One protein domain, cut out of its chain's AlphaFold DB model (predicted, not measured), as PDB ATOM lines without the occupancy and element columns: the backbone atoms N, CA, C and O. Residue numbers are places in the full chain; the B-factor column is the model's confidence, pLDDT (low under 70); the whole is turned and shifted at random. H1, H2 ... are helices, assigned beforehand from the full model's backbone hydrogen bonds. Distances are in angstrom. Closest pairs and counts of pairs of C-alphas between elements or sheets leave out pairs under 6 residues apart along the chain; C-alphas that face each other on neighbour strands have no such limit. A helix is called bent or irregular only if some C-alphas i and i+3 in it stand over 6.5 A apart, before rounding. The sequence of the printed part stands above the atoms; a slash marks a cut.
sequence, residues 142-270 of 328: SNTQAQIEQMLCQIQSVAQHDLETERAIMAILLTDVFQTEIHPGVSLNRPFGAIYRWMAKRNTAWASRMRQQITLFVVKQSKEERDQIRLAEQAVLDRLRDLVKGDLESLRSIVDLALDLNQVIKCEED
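Overview. This is residues 142 to 270 of the 328 residues of an uncharacterized protein of Choanephora cucurbitarum (UniProt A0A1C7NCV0). Helix H6 runs through the middle of an all-helix body, with H1 alongside it on one side and, on another, the pair H2 and H5, side by side and running opposite ways, both steeply tilted to H6. The helical hairpin of H3 and H4 sits at one end of this group, where H4 packs on the last part of H6. The printed part has 129 residues, with six named helices in the order H1 to H6 and no named strand. It is compact, with a radius of gyration of the C-alphas of 15.4 A, and its C-alphas span 45 by 34 by 24 A.

Along the chain. H1 is residues 144 to 158 and measures 20.7 A, beginning at C-alpha 144 at (164.190, 135.352, 164.885). H2 is residues 163 to 178, also 20.7 A; it is neither bent nor irregular, but only just: C-alphas 175 and 178 are 6.4 A apart. H3 is residues 189 to 200, and H4 is residues 204 to 221, 25.0 A, beginning at C-alpha 204 at (163.809, 150.633, 178.894). H5 is residues 226 to 243, 26.2 A. H6, the longest helix with 20 residues, is residues 248 to 267, 28.5 A, ending at C-alpha 267 at (168.352, 144.392, 167.338).

Arrangement. H6 is the hub and touches four helices. H1 touches it at a shallow tilt of 27 degrees, opposite ways, the closest C-alphas being those of Ile 155 and Ile 254, 6.2 A apart. H2 touches H6 with residues 173 to 178 alone, at a steep tilt of 44 degrees, the same way; the closest C-alphas, those of Phe 178 and Asn 262, are 5.7 A apart. H5 touches H6 with residues 233 to 241 alone, at a steep tilt of 51 degrees, opposite ways; the closest C-alphas, those of Leu 237 and Arg 252, are 6.7 A apart. H2 and H5 touch at a shallow tilt of 13 degrees, opposite ways, with the C-alphas of Ile 169 and Leu 240 closest at 6.6 A. H4 touches H6 with residues 211 to 216 alone, at a steep tilt of 43 degrees, opposite ways; the C-alphas of Gln 212 and Cys 267 are closest at 4.6 A. H3 and H4 are a hairpin at a shallow tilt of 25 degrees, with the C-alphas of Ala 200 and Ala 207 closest at 5.1 A. H3 and H6 are apart. In H1, H2, H3, H4, H5 and H6 every O i to N i+4 pair is within hydrogen-bond range.

Size, cuts and confidence. The two C-alphas farthest apart, those of Arg 202 and Lys 245, are 47.1 A from each other. The printed part has no cut and no long link; the link from H2 to H3, 10 residues, is short, and the other four are tight. The mean pLDDT of the printed part is 82.4, and it is under 70 at residues 142 to 145, 158 to 161, 221, 246 and 269 to 270.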
ATOM      1  N   SER A 142     158.240 135.468 164.839       49.34
ATOM      2  CA  SER A 142     158.251 134.050 165.198       49.34
ATOM      3  C   SER A 142     159.516 133.290 164.760       49.34
ATOM      4  O   SER A 142     159.731 132.196 165.271       49.34
ATOM      5  N   ASN A 143     160.322 133.801 163.819       59.19
ATOM      6  CA  ASN A 143     161.499 133.074 163.314       59.19
ATOM      7  C   ASN A 143     162.833 133.543 163.923       59.19
ATOM      8  O   ASN A 143     163.789 132.775 163.962       59.19
ATOM      9  N   THR A 144     162.917 134.777 164.423       67.75
ATOM     10  CA  THR A 144     164.190 135.352 164.885       67.75
ATOM     11  C   THR A 144     164.667 134.735 166.199       67.75
ATOM     12  O   THR A 144     165.851 134.474 166.367       67.75
ATOM     13  N   GLN A 145     163.749 134.413 167.112       69.19
ATOM     14  CA  GLN A 145     164.094 133.762 168.382       69.19
ATOM     15  C   GLN A 145     164.538 132.303 168.187       69.19
ATOM     16  O   GLN A 145     165.555 131.901 168.745       69.19
ATOM     17  N   ALA A 146     163.849 131.539 167.332       73.31
ATOM     18  CA  ALA A 146     164.275 130.190 166.948       73.31
ATOM     19  C   ALA A 146     165.629 130.210 166.216       73.31
ATOM     20  O   ALA A 146     166.466 129.332 166.415       73.31
ATOM     21  N   GLN A 147     165.875 131.246 165.408       77.38
ATOM     22  CA  GLN A 147     167.169 131.480 164.776       77.38
ATOM     23  C   GLN A 147     168.263 131.772 165.814       77.38
ATOM     24  O   GLN A 147     169.342 131.198 165.716       77.38
ATOM     25  N   ILE A 148     167.999 132.607 166.824       76.94
ATOM     26  CA  ILE A 148     168.940 132.869 167.924       76.94
ATOM     27  C   ILE A 148     169.274 131.578 168.678       76.94
ATOM     28  O   ILE A 148     170.450 131.296 168.912       76.94
ATOM     29  N   GLU A 149     168.261 130.784 169.032       76.94
ATOM     30  CA  GLU A 149     168.446 129.497 169.706       76.94
ATOM     31  C   GLU A 149     169.286 128.536 168.852       76.94
ATOM     32  O   GLU A 149     170.244 127.934 169.342       76.94
ATOM     33  N   GLN A 150     168.996 128.457 167.550       80.81
ATOM     34  CA  GLN A 150     169.756 127.651 166.599       80.81
ATOM     35  C   GLN A 150     171.215 128.119 166.481       80.81
ATOM     36  O   GLN A 150     172.122 127.288 166.502       80.81
ATOM     37  N   MET A 151     171.457 129.430 166.379       80.88
ATOM     38  CA  MET A 151     172.803 130.002 166.280       80.88
ATOM     39  C   MET A 151     173.608 129.762 167.563       80.88
ATOM     40  O   MET A 151     174.764 129.357 167.485       80.88
ATOM     41  N   LEU A 152     173.003 129.938 168.741       79.50
ATOM     42  CA  LEU A 152     173.645 129.650 170.029       79.50
ATOM     43  C   LEU A 152     174.004 128.164 170.168       79.50
ATOM     44  O   LEU A 152     175.143 127.841 170.515       79.50
ATOM     45  N   CYS A 153     173.075 127.262 169.828       80.19
ATOM     46  CA  CYS A 153     173.339 125.822 169.788       80.19
ATOM     47  C   CYS A 153     174.469 125.481 168.805       80.19
ATOM     48  O   CYS A 153     175.330 124.652 169.100       80.19
ATOM     49  N   GLN A 154     174.505 126.141 167.645       81.44
ATOM     50  CA  GLN A 154     175.547 125.929 166.650       81.44
ATOM     51  C   GLN A 154     176.919 126.387 167.167       81.44
ATOM     52  O   GLN A 154     177.861 125.603 167.078       81.44
ATOM     53  N   ILE A 155     177.037 127.565 167.794       77.50
ATOM     54  CA  ILE A 155     178.292 128.014 168.429       77.50
ATOM     55  C   ILE A 155     178.749 127.004 169.496       77.50
ATOM     56  O   ILE A 155     179.920 126.627 169.517       77.50
ATOM     57  N   GLN A 156     177.838 126.515 170.346       74.38
ATOM     58  CA  GLN A 156     178.159 125.508 171.368       74.38
ATOM     59  C   GLN A 156     178.599 124.161 170.767       74.38
ATOM     60  O   GLN A 156     179.466 123.496 171.330       74.38
ATOM     61  N   SER A 157     178.021 123.757 169.631       72.31
ATOM     62  CA  SER A 157     178.371 122.510 168.938       72.31
ATOM     63  C   SER A 157     179.719 122.579 168.217       72.31
ATOM     64  O   SER A 157     180.484 121.621 168.259       72.31
ATOM     65  N   VAL A 158     180.045 123.714 167.590       66.12
ATOM     66  CA  VAL A 158     181.304 123.895 166.849       66.12
ATOM     67  C   VAL A 158     182.479 124.101 167.809       66.12
ATOM     68  O   VAL A 158     183.598 123.703 167.505       66.12
ATOM     69  N   ALA A 159     182.225 124.634 169.006       60.06
ATOM     70  CA  ALA A 159     183.223 124.767 170.063       60.06
ATOM     71  C   ALA A 159     183.551 123.445 170.796       60.06
ATOM     72  O   ALA A 159     184.247 123.495 171.808       60.06
ATOM     73  N   GLN A 160     183.091 122.278 170.311       63.97
ATOM     74  CA  GLN A 160     183.426 120.954 170.860       63.97
ATOM     75  C   GLN A 160     184.907 120.593 170.627       63.97
ATOM     76  O   GLN A 160     185.262 119.732 169.822       63.97
ATOM     77  N   HIS A 161     185.776 121.272 171.364       65.75
ATOM     78  CA  HIS A 161     187.182 120.952 171.558       65.75
ATOM     79  C   HIS A 161     187.378 120.336 172.952       65.75
ATOM     80  O   HIS A 161     186.419 119.977 173.637       65.75
ATOM     81  N   ASP A 162     188.625 120.177 173.385       76.31
ATOM     82  CA  ASP A 162     188.910 119.921 174.792       76.31
ATOM     83  C   ASP A 162     188.280 121.008 175.686       76.31
ATOM     84  O   ASP A 162     188.157 122.174 175.303       76.31
ATOM     85  N   LEU A 163     187.866 120.606 176.890       77.69
ATOM     86  CA  LEU A 163     187.110 121.431 177.843       77.69
ATOM     87  C   LEU A 163     187.767 122.791 178.136       77.69
ATOM     88  O   LEU A 163     187.072 123.798 178.293       77.69
ATOM     89  N   GLU A 164     189.098 122.828 178.215       78.31
ATOM     90  CA  GLU A 164     189.858 124.055 178.477       78.31
ATOM     91  C   GLU A 164     189.797 125.016 177.290       78.31
ATOM     92  O   GLU A 164     189.548 126.213 177.468       78.31
ATOM     93  N   THR A 165     189.953 124.483 176.079       81.06
ATOM     94  CA  THR A 165     189.837 125.244 174.838       81.06
ATOM     95  C   THR A 165     188.421 125.782 174.636       81.06
ATOM     96  O   THR A 165     188.266 126.965 174.336       81.06
ATOM     97  N   GLU A 166     187.381 124.979 174.875       81.38
ATOM     98  CA  GLU A 166     185.984 125.431 174.773       81.38
ATOM     99  C   GLU A 166     185.705 126.613 175.719       81.38
ATOM    100  O   GLU A 166     185.179 127.652 175.305       81.38
ATOM    101  N   ARG A 167     186.126 126.490 176.986       83.88
ATOM    102  CA  ARG A 167     185.986 127.554 177.988       83.88
ATOM    103  C   ARG A 167     186.698 128.837 177.555       83.88
ATOM    104  O   ARG A 167     186.168 129.933 177.743       83.88
ATOM    105  N   ALA A 168     187.903 128.719 177.009       84.56
ATOM    106  CA  ALA A 168     188.685 129.867 176.573       84.56
ATOM    107  C   ALA A 168     188.088 130.548 175.329       84.56
ATOM    108  O   ALA A 168     188.005 131.777 175.303       84.56
ATOM    109  N   ILE A 169     187.599 129.776 174.348       85.56
ATOM    110  CA  ILE A 169     186.874 130.304 173.180       85.56
ATOM    111  C   ILE A 169     185.657 131.110 173.648       85.56
ATOM    112  O   ILE A 169     185.505 132.272 173.271       85.56
ATOM    113  N   MET A 170     184.817 130.532 174.513       86.25
ATOM    114  CA  MET A 170     183.626 131.221 175.018       86.25
ATOM    115  C   MET A 170     183.972 132.481 175.812       86.25
ATOM    116  O   MET A 170     183.312 133.504 175.645       86.25
ATOM    117  N   ALA A 171     185.028 132.459 176.628       86.75
ATOM    118  CA  ALA A 171     185.472 133.645 177.358       86.75
ATOM    119  C   ALA A 171     185.870 134.803 176.421       86.75
ATOM    120  O   ALA A 171     185.525 135.958 176.693       86.75
ATOM    121  N   ILE A 172     186.549 134.496 175.308       88.50
ATOM    122  CA  ILE A 172     186.919 135.481 174.283       88.50
ATOM    123  C   ILE A 172     185.663 136.026 173.599       88.50
ATOM    124  O   ILE A 172     185.477 137.240 173.563       88.50
ATOM    125  N   LEU A 173     184.763 135.159 173.121       88.38
ATOM    126  CA  LEU A 173     183.532 135.594 172.449       88.38
ATOM    127  C   LEU A 173     182.651 136.454 173.363       88.38
ATOM    128  O   LEU A 173     182.102 137.469 172.937       88.38
ATOM    129  N   LEU A 174     182.538 136.104 174.642       87.56
ATOM    130  CA  LEU A 174     181.778 136.901 175.602       87.56
ATOM    131  C   LEU A 174     182.371 138.294 175.781       87.56
ATOM    132  O   LEU A 174     181.643 139.278 175.681       87.56
ATOM    133  N   THR A 175     183.676 138.376 176.022       88.56
ATOM    134  CA  THR A 175     184.347 139.641 176.337       88.56
ATOM    135  C   THR A 175     184.457 140.541 175.108       88.56
ATOM    136  O   THR A 175     184.131 141.725 175.170       88.56
ATOM    137  N   ASP A 176     184.891 139.973 173.982       88.31
ATOM    138  CA  ASP A 176     185.272 140.742 172.801       88.31
ATOM    139  C   ASP A 176     184.100 140.929 171.820       88.31
ATOM    140  O   ASP A 176     184.105 141.896 171.058       88.31
ATOM    141  N   VAL A 177     183.069 140.066 171.858       88.62
ATOM    142  CA  VAL A 177     181.897 140.144 170.965       88.62
ATOM    143  C   VAL A 177     180.622 140.543 171.710       88.62
ATOM    144  O   VAL A 177     180.076 141.622 171.444       88.62
ATOM    145  N   PHE A 178     180.141 139.716 172.642       86.25
ATOM    146  CA  PHE A 178     178.806 139.880 173.237       86.25
ATOM    147  C   PHE A 178     178.698 141.023 174.255       86.25
ATOM    148  O   PHE A 178     177.662 141.676 174.328       86.25
ATOM    149  N   GLN A 179     179.757 141.319 175.014       86.62
ATOM    150  CA  GLN A 179     179.763 142.391 176.024       86.62
ATOM    151  C   GLN A 179     180.020 143.793 175.443       86.62
ATOM    152  O   GLN A 179     180.108 144.775 176.182       86.62
ATOM    153  N   THR A 180     180.122 143.917 174.120       88.19
ATOM    154  CA  THR A 180     180.166 145.227 173.459       88.19
ATOM    155  C   THR A 180     178.776 145.859 173.435       88.19
ATOM    156  O   THR A 180     177.779 145.167 173.284       88.19
ATOM    157  N   GLU A 181     178.677 147.183 173.540       86.88
ATOM    158  CA  GLU A 181     177.374 147.868 173.632       86.88
ATOM    159  C   GLU A 181     176.650 147.952 172.273       86.88
ATOM    160  O   GLU A 181     175.428 147.831 172.206       86.88
ATOM    161  N   ILE A 182     177.407 148.126 171.180       87.00
ATOM    162  CA  ILE A 182     176.900 148.216 169.801       87.00
ATOM    163  C   ILE A 182     177.458 147.052 168.981       87.00
ATOM    164  O   ILE A 182     176.744 146.107 168.668       87.00
ATOM    165  N   HIS A 183     178.751 147.074 168.667       87.31
ATOM    166  CA  HIS A 183     179.424 146.049 167.869       87.31
ATOM    167  C   HIS A 183     180.940 146.139 168.093       87.31
ATOM    168  O   HIS A 183     181.438 147.247 168.329       87.31
ATOM    169  N   PRO A 184     181.705 145.039 168.010       87.88
ATOM    170  CA  PRO A 184     183.166 145.093 168.087       87.88
ATOM    171  C   PRO A 184     183.769 146.106 167.106       87.88
ATOM    172  O   PRO A 184     183.319 146.224 165.967       87.88
ATOM    173  N   GLY A 185     184.755 146.877 167.574       86.56
ATOM    174  CA  GLY A 185     185.464 147.886 166.772       86.56
ATOM    175  C   GLY A 185     184.769 149.245 166.624       86.56
ATOM    176  O   GLY A 185     185.399 150.183 166.148       86.56
ATOM    177  N   VAL A 186     183.518 149.397 167.068       88.69
ATOM    178  CA  VAL A 186     182.789 150.675 166.988       88.69
ATOM    179  C   VAL A 186     183.329 151.687 167.999       88.69
ATOM    180  O   VAL A 186     183.359 151.427 169.210       88.69
ATOM    181  N   SER A 187     183.691 152.879 167.519       88.94
ATOM    182  CA  SER A 187     184.254 153.957 168.344       88.94
ATOM    183  C   SER A 187     183.260 154.464 169.399       88.94
ATOM    184  O   SER A 187     183.630 154.854 170.511       88.94
ATOM    185  N   LEU A 188     181.968 154.376 169.074       88.69
ATOM    186  CA  LEU A 188     180.863 154.819 169.911       88.69
ATOM    187  C   LEU A 188     180.505 153.867 171.054       88.69
ATOM    188  O   LEU A 188     179.717 154.268 171.904       88.69
ATOM    189  N   ASN A 189     181.073 152.657 171.144       88.81
ATOM    190  CA  ASN A 189     180.692 151.678 172.175       88.81
ATOM    191  C   ASN A 189     180.695 152.271 173.594       88.81
ATOM    192  O   ASN A 189     179.717 152.159 174.330       88.81
ATOM    193  N   ARG A 190     181.779 152.958 173.978       89.75
ATOM    194  CA  ARG A 190     181.929 153.540 175.321       89.75
ATOM    195  C   ARG A 190     180.971 154.712 175.597       89.75
ATOM    196  O   ARG A 190     180.294 154.667 176.628       89.75
ATOM    197  N   PRO A 191     180.908 155.769 174.759       91.31
ATOM    198  CA  PRO A 191     179.974 156.870 174.994       91.31
ATOM    199  C   PRO A 191     178.513 156.417 174.883       91.31
ATOM    200  O   PRO A 191     177.695 156.815 175.713       91.31
ATOM    201  N   PHE A 192     178.192 155.533 173.934       91.38
ATOM    202  CA  PHE A 192     176.852 154.972 173.803       91.38
ATOM    203  C   PHE A 192     176.458 154.157 175.035       91.38
ATOM    204  O   PHE A 192     175.392 154.404 175.585       91.38
ATOM    205  N   GLY A 193     177.326 153.281 175.550       89.06
ATOM    206  CA  GLY A 193     177.032 152.496 176.754       89.06
ATOM    207  C   GLY A 193     176.726 153.349 177.990       89.06
ATOM    208  O   GLY A 193     175.920 152.968 178.839       89.06
ATOM    209  N   ALA A 194     177.330 154.536 178.116       92.00
ATOM    210  CA  ALA A 194     176.991 155.475 179.188       92.00
ATOM    211  C   ALA A 194     175.580 156.068 179.013       92.00
ATOM    212  O   ALA A 194     174.811 156.127 179.976       92.00
ATOM    213  N   ILE A 195     175.229 156.463 177.785       92.31
ATOM    214  CA  ILE A 195     173.910 157.015 177.442       92.31
ATOM    215  C   ILE A 195     172.827 155.942 177.569       92.31
ATOM    216  O   ILE A 195     171.802 156.185 178.205       92.31
ATOM    217  N   TYR A 196     173.074 154.746 177.036       90.25
ATOM    218  CA  TYR A 196     172.173 153.602 177.103       90.25
ATOM    219  C   TYR A 196     171.842 153.257 178.553       90.25
ATOM    220  O   TYR A 196     170.673 153.246 178.925       90.25
ATOM    221  N   ARG A 197     172.850 153.103 179.426       91.12
ATOM    222  CA  ARG A 197     172.621 152.842 180.859       91.12
ATOM    223  C   ARG A 197     171.878 153.977 181.564       91.12
ATOM    224  O   ARG A 197     171.098 153.721 182.480       91.12
ATOM    225  N   TRP A 198     172.112 155.232 181.181       93.38
ATOM    226  CA  TRP A 198     171.368 156.370 181.728       93.38
ATOM    227  C   TRP A 198     169.894 156.365 181.290       93.38
ATOM    228  O   TRP A 198     169.018 156.665 182.109       93.38
ATOM    229  N   MET A 199     169.627 156.010 180.031       90.19
ATOM    230  CA  MET A 199     168.290 155.952 179.443       90.19
ATOM    231  C   MET A 199     167.510 154.739 179.950       90.19
ATOM    232  O   MET A 199     166.371 154.897 180.381       90.19
ATOM    233  N   ALA A 200     168.139 153.564 180.013       87.62
ATOM    234  CA  ALA A 200     167.533 152.314 180.473       87.62
ATOM    235  C   ALA A 200     166.997 152.418 181.908       87.62
ATOM    236  O   ALA A 200     165.942 151.880 182.213       87.62
ATOM    237  N   LYS A 201     167.658 153.200 182.777       90.62
ATOM    238  CA  LYS A 201     167.179 153.490 184.143       90.62
ATOM    239  C   LYS A 201     165.861 154.272 184.203       90.62
ATOM    240  O   LYS A 201     165.272 154.363 185.274       90.62
ATOM    241  N   ARG A 202     165.446 154.912 183.108       91.38
ATOM    242  CA  ARG A 202     164.268 155.795 183.044       91.38
ATOM    243  C   ARG A 202     163.197 155.261 182.106       91.38
ATOM    244  O   ARG A 202     162.017 155.413 182.390       91.38
ATOM    245  N   ASN A 203     163.615 154.697 180.979       88.19
ATOM    246  CA  ASN A 203     162.741 154.169 179.948       88.19
ATOM    247  C   ASN A 203     163.485 153.072 179.172       88.19
ATOM    248  O   ASN A 203     164.311 153.358 178.300       88.19
ATOM    249  N   THR A 204     163.202 151.817 179.516       83.81
ATOM    250  CA  THR A 204     163.809 150.633 178.894       83.81
ATOM    251  C   THR A 204     163.429 150.519 177.420       83.81
ATOM    252  O   THR A 204     164.309 150.313 176.591       83.81
ATOM    253  N   ALA A 205     162.166 150.777 177.067       81.44
ATOM    254  CA  ALA A 205     161.684 150.725 175.685       81.44
ATOM    255  C   ALA A 205     162.429 151.707 174.762       81.44
ATOM    256  O   ALA A 205     162.832 151.355 173.652       81.44
ATOM    257  N   TRP A 206     162.660 152.941 175.221       84.94
ATOM    258  CA  TRP A 206     163.422 153.934 174.457       84.94
ATOM    259  C   TRP A 206     164.898 153.564 174.352       84.94
ATOM    260  O   TRP A 206     165.483 153.703 173.279       84.94
ATOM    261  N   ALA A 207     165.494 153.065 175.438       87.12
ATOM    262  CA  ALA A 207     166.883 152.622 175.428       87.12
ATOM    263  C   ALA A 207     167.096 151.472 174.432       87.12
ATOM    264  O   ALA A 207     168.033 151.525 173.633       87.12
ATOM    265  N   SER A 208     166.208 150.471 174.433       82.88
ATOM    266  CA  SER A 208     166.236 149.353 173.485       82.88
ATOM    267  C   SER A 208     166.102 149.843 172.048       82.88
ATOM    268  O   SER A 208     166.986 149.571 171.237       82.88
ATOM    269  N   ARG A 209     165.094 150.669 171.738       82.88
ATOM    270  CA  ARG A 209     164.910 151.208 170.379       82.88
ATOM    271  C   ARG A 209     166.101 152.046 169.908       82.88
ATOM    272  O   ARG A 209     166.524 151.930 168.760       82.88
ATOM    273  N   MET A 210     166.698 152.843 170.792       86.88
ATOM    274  CA  MET A 210     167.913 153.600 170.480       86.88
ATOM    275  C   MET A 210     169.095 152.671 170.165       86.88
ATOM    276  O   MET A 210     169.811 152.904 169.191       86.88
ATOM    277  N   ARG A 211     169.288 151.604 170.954       87.75
ATOM    278  CA  ARG A 211     170.330 150.594 170.706       87.75
ATOM    279  C   ARG A 211     170.151 149.933 169.349       87.75
ATOM    280  O   ARG A 211     171.124 149.833 168.606       87.75
ATOM    281  N   GLN A 212     168.929 149.546 169.000       84.25
ATOM    282  CA  GLN A 212     168.620 148.948 167.700       84.25
ATOM    283  C   GLN A 212     168.958 149.896 166.552       84.25
ATOM    284  O   GLN A 212     169.665 149.519 165.620       84.25
ATOM    285  N   GLN A 213     168.496 151.148 166.638       83.31
ATOM    286  CA  GLN A 213     168.726 152.160 165.609       83.31
ATOM    287  C   GLN A 213     170.212 152.418 165.392       83.31
ATOM    288  O   GLN A 213     170.677 152.390 164.255       83.31
ATOM    289  N   ILE A 214     170.963 152.621 166.473       86.50
ATOM    290  CA  ILE A 214     172.396 152.896 166.382       86.50
ATOM    291  C   ILE A 214     173.153 151.664 165.887       86.50
ATOM    292  O   ILE A 214     174.001 151.806 165.012       86.50
ATOM    293  N   THR A 215     172.820 150.463 166.363       85.06
ATOM    294  CA  THR A 215     173.460 149.216 165.905       85.06
ATOM    295  C   THR A 215     173.222 148.982 164.418       85.06
ATOM    296  O   THR A 215     174.175 148.755 163.673       85.06
ATOM    297  N   LEU A 216     171.980 149.116 163.944       81.25
ATOM    298  CA  LEU A 216     171.657 148.971 162.524       81.25
ATOM    299  C   LEU A 216     172.328 150.047 161.670       81.25
ATOM    300  O   LEU A 216     172.859 149.735 160.604       81.25
ATOM    301  N   PHE A 217     172.325 151.298 162.127       82.94
ATOM    302  CA  PHE A 217     172.928 152.408 161.396       82.94
ATOM    303  C   PHE A 217     174.446 152.255 161.288       82.94
ATOM    304  O   PHE A 217     175.001 152.300 160.191       82.94
ATOM    305  N   VAL A 218     175.119 152.013 162.410       82.69
ATOM    306  CA  VAL A 218     176.573 151.880 162.462       82.69
ATOM    307  C   VAL A 218     177.039 150.682 161.641       82.69
ATOM    308  O   VAL A 218     177.868 150.841 160.749       82.69
ATOM    309  N   VAL A 219     176.460 149.501 161.873       73.69
ATOM    310  CA  VAL A 219     176.935 148.265 161.236       73.69
ATOM    311  C   VAL A 219     176.599 148.238 159.740       73.69
ATOM    312  O   VAL A 219     177.439 147.848 158.929       73.69
ATOM    313  N   LYS A 220     175.400 148.682 159.330       73.38
ATOM    314  CA  LYS A 220     174.979 148.591 157.916       73.38
ATOM    315  C   LYS A 220     175.372 149.815 157.081       73.38
ATOM    316  O   LYS A 220     175.620 149.672 155.881       73.38
ATOM    317  N   GLN A 221     175.422 151.014 157.670       68.75
ATOM    318  CA  GLN A 221     175.506 152.271 156.909       68.75
ATOM    319  C   GLN A 221     176.806 153.054 157.108       68.75
ATOM    320  O   GLN A 221     177.177 153.809 156.204       68.75
ATOM    321  N   SER A 222     177.538 152.858 158.210       73.06
ATOM    322  CA  SER A 222     178.825 153.536 158.383       73.06
ATOM    323  C   SER A 222     179.829 153.006 157.361       73.06
ATOM    324  O   SER A 222     180.018 151.797 157.229       73.06
ATOM    325  N   LYS A 223     180.450 153.901 156.586       74.94
ATOM    326  CA  LYS A 223     181.632 153.576 155.766       74.94
ATOM    327  C   LYS A 223     182.922 153.783 156.553       74.94
ATOM    328  O   LYS A 223     183.891 153.081 156.305       74.94
ATOM    329  N   GLU A 224     182.900 154.721 157.493       78.31
ATOM    330  CA  GLU A 224     184.053 155.186 158.267       78.31
ATOM    331  C   GLU A 224     184.481 154.164 159.324       78.31
ATOM    332  O   GLU A 224     185.670 153.968 159.548       78.31
ATOM    333  N   GLU A 225     183.523 153.454 159.929       81.69
ATOM    334  CA  GLU A 225     183.820 152.462 160.972       81.69
ATOM    335  C   GLU A 225     184.080 151.052 160.416       81.69
ATOM    336  O   GLU A 225     184.499 150.174 161.165       81.69
ATOM    337  N   ARG A 226     183.909 150.814 159.103       82.50
ATOM    338  CA  ARG A 226     184.082 149.472 158.499       82.50
ATOM    339  C   ARG A 226     185.475 148.908 158.701       82.50
ATOM    340  O   ARG A 226     185.611 147.725 158.999       82.50
ATOM    341  N   ASP A 227     186.494 149.740 158.532       85.50
ATOM    342  CA  ASP A 227     187.877 149.294 158.669       85.50
ATOM    343  C   ASP A 227     188.205 148.984 160.134       85.50
ATOM    344  O   ASP A 227     188.865 147.988 160.415       85.50
ATOM    345  N   GLN A 228     187.673 149.764 161.082       86.94
ATOM    346  CA  GLN A 228     187.841 149.506 162.517       86.94
ATOM    347  C   GLN A 228     187.113 148.234 162.964       86.94
ATOM    348  O   GLN A 228     187.668 147.454 163.735       86.94
ATOM    349  N   ILE A 229     185.906 147.999 162.445       86.56
ATOM    350  CA  ILE A 229     185.140 146.772 162.693       86.56
ATOM    351  C   ILE A 229     185.909 145.553 162.169       86.56
ATOM    352  O   ILE A 229     186.115 144.605 162.920       86.56
ATOM    353  N   ARG A 230     186.416 145.605 160.930       86.88
ATOM    354  CA  ARG A 230     187.223 144.516 160.347       86.88
ATOM    355  C   ARG A 230     188.517 144.262 161.113       86.88
ATOM    356  O   ARG A 230     188.913 143.115 161.285       86.88
ATOM    357  N   LEU A 231     189.186 145.316 161.577       89.56
ATOM    358  CA  LEU A 231     190.384 145.176 162.407       89.56
ATOM    359  C   LEU A 231     190.066 144.509 163.750       89.56
ATOM    360  O   LEU A 231     190.845 143.681 164.214       89.56
ATOM    361  N   ALA A 232     188.930 144.843 164.367       88.88
ATOM    362  CA  ALA A 232     188.495 144.210 165.608       88.88
ATOM    363  C   ALA A 232     188.116 142.735 165.404       88.88
ATOM    364  O   ALA A 232     188.508 141.897 166.209       88.88
ATOM    365  N   GLU A 233     187.417 142.408 164.315       90.06
ATOM    366  CA  GLU A 233     187.111 141.030 163.909       90.06
ATOM    367  C   GLU A 233     188.393 140.207 163.724       90.06
ATOM    368  O   GLU A 233     188.544 139.143 164.326       90.06
ATOM    369  N   GLN A 234     189.366 140.743 162.980       90.19
ATOM    370  CA  GLN A 234     190.652 140.079 162.781       90.19
ATOM    371  C   GLN A 234     191.404 139.874 164.103       90.19
ATOM    372  O   GLN A 234     191.986 138.815 164.313       90.19
ATOM    373  N   ALA A 235     191.350 140.838 165.026       90.62
ATOM    374  CA  ALA A 235     191.989 140.705 166.334       90.62
ATOM    375  C   ALA A 235     191.371 139.582 167.190       90.62
ATOM    376  O   ALA A 235     192.096 138.908 167.925       90.62
ATOM    377  N   VAL A 236     190.056 139.357 167.092       90.31
ATOM    378  CA  VAL A 236     189.386 138.221 167.751       90.31
ATOM    379  C   VAL A 236     189.831 136.900 167.122       90.31
ATOM    380  O   VAL A 236     190.166 135.962 167.845       90.31
ATOM    381  N   LEU A 237     189.905 136.838 165.788       89.38
ATOM    382  CA  LEU A 237     190.387 135.655 165.069       89.38
ATOM    383  C   LEU A 237     191.832 135.308 165.419       89.38
ATOM    384  O   LEU A 237     192.132 134.143 165.669       89.38
ATOM    385  N   ASP A 238     192.714 136.304 165.479       89.06
ATOM    386  CA  ASP A 238     194.124 136.103 165.810       89.06
ATOM    387  C   ASP A 238     194.279 135.550 167.239       89.06
ATOM    388  O   ASP A 238     195.016 134.589 167.453       89.06
ATOM    389  N   ARG A 239     193.502 136.064 168.205       87.81
ATOM    390  CA  ARG A 239     193.476 135.531 169.581       87.81
ATOM    391  C   ARG A 239     192.989 134.088 169.652       87.81
ATOM    392  O   ARG A 239     193.549 133.290 170.399       87.81
ATOM    393  N   LEU A 240     191.940 133.754 168.903       86.12
ATOM    394  CA  LEU A 240     191.418 132.388 168.853       86.12
ATOM    395  C   LEU A 240     192.410 131.438 168.175       86.12
ATOM    396  O   LEU A 240     192.591 130.314 168.635       86.12
ATOM    397  N   ARG A 241     193.099 131.897 167.128       86.38
ATOM    398  CA  ARG A 241     194.132 131.132 166.424       86.38
ATOM    399  C   ARG A 241     195.324 130.798 167.317       86.38
ATOM    400  O   ARG A 241     195.858 129.697 167.224       86.38
ATOM    401  N   ASP A 242     195.750 131.731 168.165       84.62
ATOM    402  CA  ASP A 242     196.856 131.495 169.099       84.62
ATOM    403  C   ASP A 242     196.508 130.426 170.147       84.62
ATOM    404  O   ASP A 242     197.393 129.739 170.662       84.62
ATOM    405  N   LEU A 243     195.216 130.273 170.447       80.31
ATOM    406  CA  LEU A 243     194.713 129.372 171.475       80.31
ATOM    407  C   LEU A 243     194.341 127.986 170.925       80.31
ATOM    408  O   LEU A 243     194.631 126.970 171.554       80.31
ATOM    409  N   VAL A 244     193.736 127.932 169.738       78.50
ATOM    410  CA  VAL A 244     193.252 126.698 169.110       78.50
ATOM    411  C   VAL A 244     194.191 126.296 167.977       78.50
ATOM    412  O   VAL A 244     194.345 127.016 166.993       78.50
ATOM    413  N   LYS A 245     194.746 125.079 168.027       71.94
ATOM    414  CA  LYS A 245     195.434 124.454 166.873       71.94
ATOM    415  C   LYS A 245     194.427 123.939 165.830       71.94
ATOM    416  O   LYS A 245     194.493 122.786 165.413       71.94
ATOM    417  N   GLY A 246     193.448 124.771 165.492       67.69
ATOM    418  CA  GLY A 246     192.303 124.439 164.653       67.69
ATOM    419  C   GLY A 246     192.444 124.958 163.227       67.69
ATOM    420  O   GLY A 246     193.367 125.703 162.895       67.69
ATOM    421  N   ASP A 247     191.497 124.552 162.385       77.31
ATOM    422  CA  ASP A 247     191.339 125.095 161.041       77.31
ATOM    423  C   ASP A 247     190.827 126.545 161.102       77.31
ATOM    424  O   ASP A 247     189.862 126.853 161.807       77.31
ATOM    425  N   LEU A 248     191.479 127.438 160.353       77.12
ATOM    426  CA  LEU A 248     191.168 128.870 160.327       77.12
ATOM    427  C   LEU A 248     189.748 129.139 159.825       77.12
ATOM    428  O   LEU A 248     189.091 130.046 160.330       77.12
ATOM    429  N   GLU A 249     189.265 128.341 158.872       81.81
ATOM    430  CA  GLU A 249     187.912 128.490 158.324       81.81
ATOM    431  C   GLU A 249     186.842 128.158 159.370       81.81
ATOM    432  O   GLU A 249     185.818 128.836 159.463       81.81
ATOM    433  N   SER A 250     187.107 127.167 160.227       80.81
ATOM    434  CA  SER A 250     186.200 126.806 161.321       80.81
ATOM    435  C   SER A 250     186.135 127.912 162.377       80.81
ATOM    436  O   SER A 250     185.046 128.317 162.774       80.81
ATOM    437  N   LEU A 251     187.286 128.466 162.784       83.06
ATOM    438  CA  LEU A 251     187.339 129.590 163.729       83.06
ATOM    439  C   LEU A 251     186.663 130.842 163.169       83.06
ATOM    440  O   LEU A 251     185.936 131.526 163.889       83.06
ATOM    441  N   ARG A 252     186.854 131.110 161.876       86.50
ATOM    442  CA  ARG A 252     186.187 132.210 161.186       86.50
ATOM    443  C   ARG A 252     184.676 132.053 161.195       86.50
ATOM    444  O   ARG A 252     183.983 132.976 161.601       86.50
ATOM    445  N   SER A 253     184.182 130.864 160.858       86.31
ATOM    446  CA  SER A 253     182.751 130.579 160.909       86.31
ATOM    447  C   SER A 253     182.159 130.785 162.308       86.31
ATOM    448  O   SER A 253     181.015 131.220 162.401       86.31
ATOM    449  N   ILE A 254     182.897 130.485 163.385       85.12
ATOM    450  CA  ILE A 254     182.437 130.731 164.763       85.12
ATOM    451  C   ILE A 254     182.336 132.233 165.043       85.12
ATOM    452  O   ILE A 254     181.346 132.679 165.621       85.12
ATOM    453  N   VAL A 255     183.353 133.011 164.658       88.12
ATOM    454  CA  VAL A 255     183.371 134.463 164.886       88.12
ATOM    455  C   VAL A 255     182.284 135.154 164.076       88.12
ATOM    456  O   VAL A 255     181.539 135.942 164.652       88.12
ATOM    457  N   ASP A 256     182.132 134.817 162.794       86.81
ATOM    458  CA  ASP A 256     181.078 135.363 161.932       86.81
ATOM    459  C   ASP A 256     179.696 135.080 162.537       86.81
ATOM    460  O   ASP A 256     178.885 135.988 162.720       86.81
ATOM    461  N   LEU A 257     179.466 133.835 162.974       86.31
ATOM    462  CA  LEU A 257     178.220 133.435 163.623       86.31
ATOM    463  C   LEU A 257     177.982 134.187 164.943       86.31
ATOM    464  O   LEU A 257     176.853 134.580 165.232       86.31
ATOM    465  N   ALA A 258     179.027 134.412 165.742       86.62
ATOM    466  CA  ALA A 258     178.938 135.168 166.988       86.62
ATOM    467  C   ALA A 258     178.665 136.662 166.748       86.62
ATOM    468  O   ALA A 258     177.910 137.271 167.510       86.62
ATOM    469  N   LEU A 259     179.250 137.258 165.706       87.62
ATOM    470  CA  LEU A 259     179.011 138.647 165.312       87.62
ATOM    471  C   LEU A 259     177.577 138.842 164.818       87.62
ATOM    472  O   LEU A 259     176.885 139.742 165.304       87.62
ATOM    473  N   ASP A 260     177.113 137.960 163.932       84.94
ATOM    474  CA  ASP A 260     175.738 137.962 163.436       84.94
ATOM    475  C   ASP A 260     174.752 137.792 164.594       84.94
ATOM    476  O   ASP A 260     173.805 138.566 164.738       84.94
ATOM    477  N   LEU A 261     175.014 136.830 165.482       84.06
ATOM    478  CA  LEU A 261     174.176 136.591 166.648       84.06
ATOM    479  C   LEU A 261     174.137 137.821 167.562       84.06
ATOM    480  O   LEU A 261     173.066 138.252 167.975       84.06
ATOM    481  N   ASN A 262     175.286 138.423 167.858       85.25
ATOM    482  CA  ASN A 262     175.370 139.635 168.668       85.25
ATOM    483  C   ASN A 262     174.568 140.792 168.054       85.25
ATOM    484  O   ASN A 262     173.893 141.531 168.774       85.25
ATOM    485  N   GLN A 263     174.601 140.935 166.726       83.44
ATOM    486  CA  GLN A 263     173.786 141.920 166.027       83.44
ATOM    487  C   GLN A 263     172.294 141.623 166.188       83.44
ATOM    488  O   GLN A 263     171.540 142.538 166.522       83.44
ATOM    489  N   VAL A 264     171.873 140.372 165.990       81.00
ATOM    490  CA  VAL A 264     170.473 139.954 166.147       81.00
ATOM    491  C   VAL A 264     169.993 140.215 167.578       81.00
ATOM    492  O   VAL A 264     169.017 140.936 167.761       81.00
ATOM    493  N   ILE A 265     170.738 139.759 168.591       80.06
ATOM    494  CA  ILE A 265     170.420 139.964 170.016       80.06
ATOM    495  C   ILE A 265     170.216 141.451 170.342       80.06
ATOM    496  O   ILE A 265     169.309 141.825 171.085       80.06
ATOM    497  N   LYS A 266     171.062 142.330 169.799       82.62
ATOM    498  CA  LYS A 266     170.979 143.775 170.058       82.62
ATOM    499  C   LYS A 266     169.856 144.468 169.299       82.62
ATOM    500  O   LYS A 266     169.426 145.539 169.744       82.62
ATOM    501  N   CYS A 267     169.424 143.884 168.183       77.56
ATOM    502  CA  CYS A 267     168.352 144.392 167.338       77.56
ATOM    503  C   CYS A 267     166.950 143.919 167.771       77.56
ATOM    504  O   CYS A 267     165.975 144.489 167.294       77.56
ATOM    505  N   GLU A 268     166.839 142.950 168.684       75.31
ATOM    506  CA  GLU A 268     165.556 142.469 169.221       75.31
ATOM    507  C   GLU A 268     164.827 143.509 170.097       75.31
ATOM    508  O   GLU A 268     165.468 144.313 170.787       75.31
ATOM    509  N   GLU A 269     163.484 143.530 170.016       62.25
ATOM    510  CA  GLU A 269     162.589 144.516 170.669       62.25
ATOM    511  C   GLU A 269     162.309 144.234 172.147       62.25
ATOM    512  O   GLU A 269     162.195 145.185 172.927       62.25
ATOM    513  N   ASP A 270     162.268 142.963 172.541       60.41
ATOM    514  CA  ASP A 270     161.925 142.559 173.904       60.41
ATOM    515  C   ASP A 270     163.146 142.477 174.836       60.41
ATOM    516  O   ASP A 270     164.305 142.480 174.407       60.41
TER     517      ASP A 270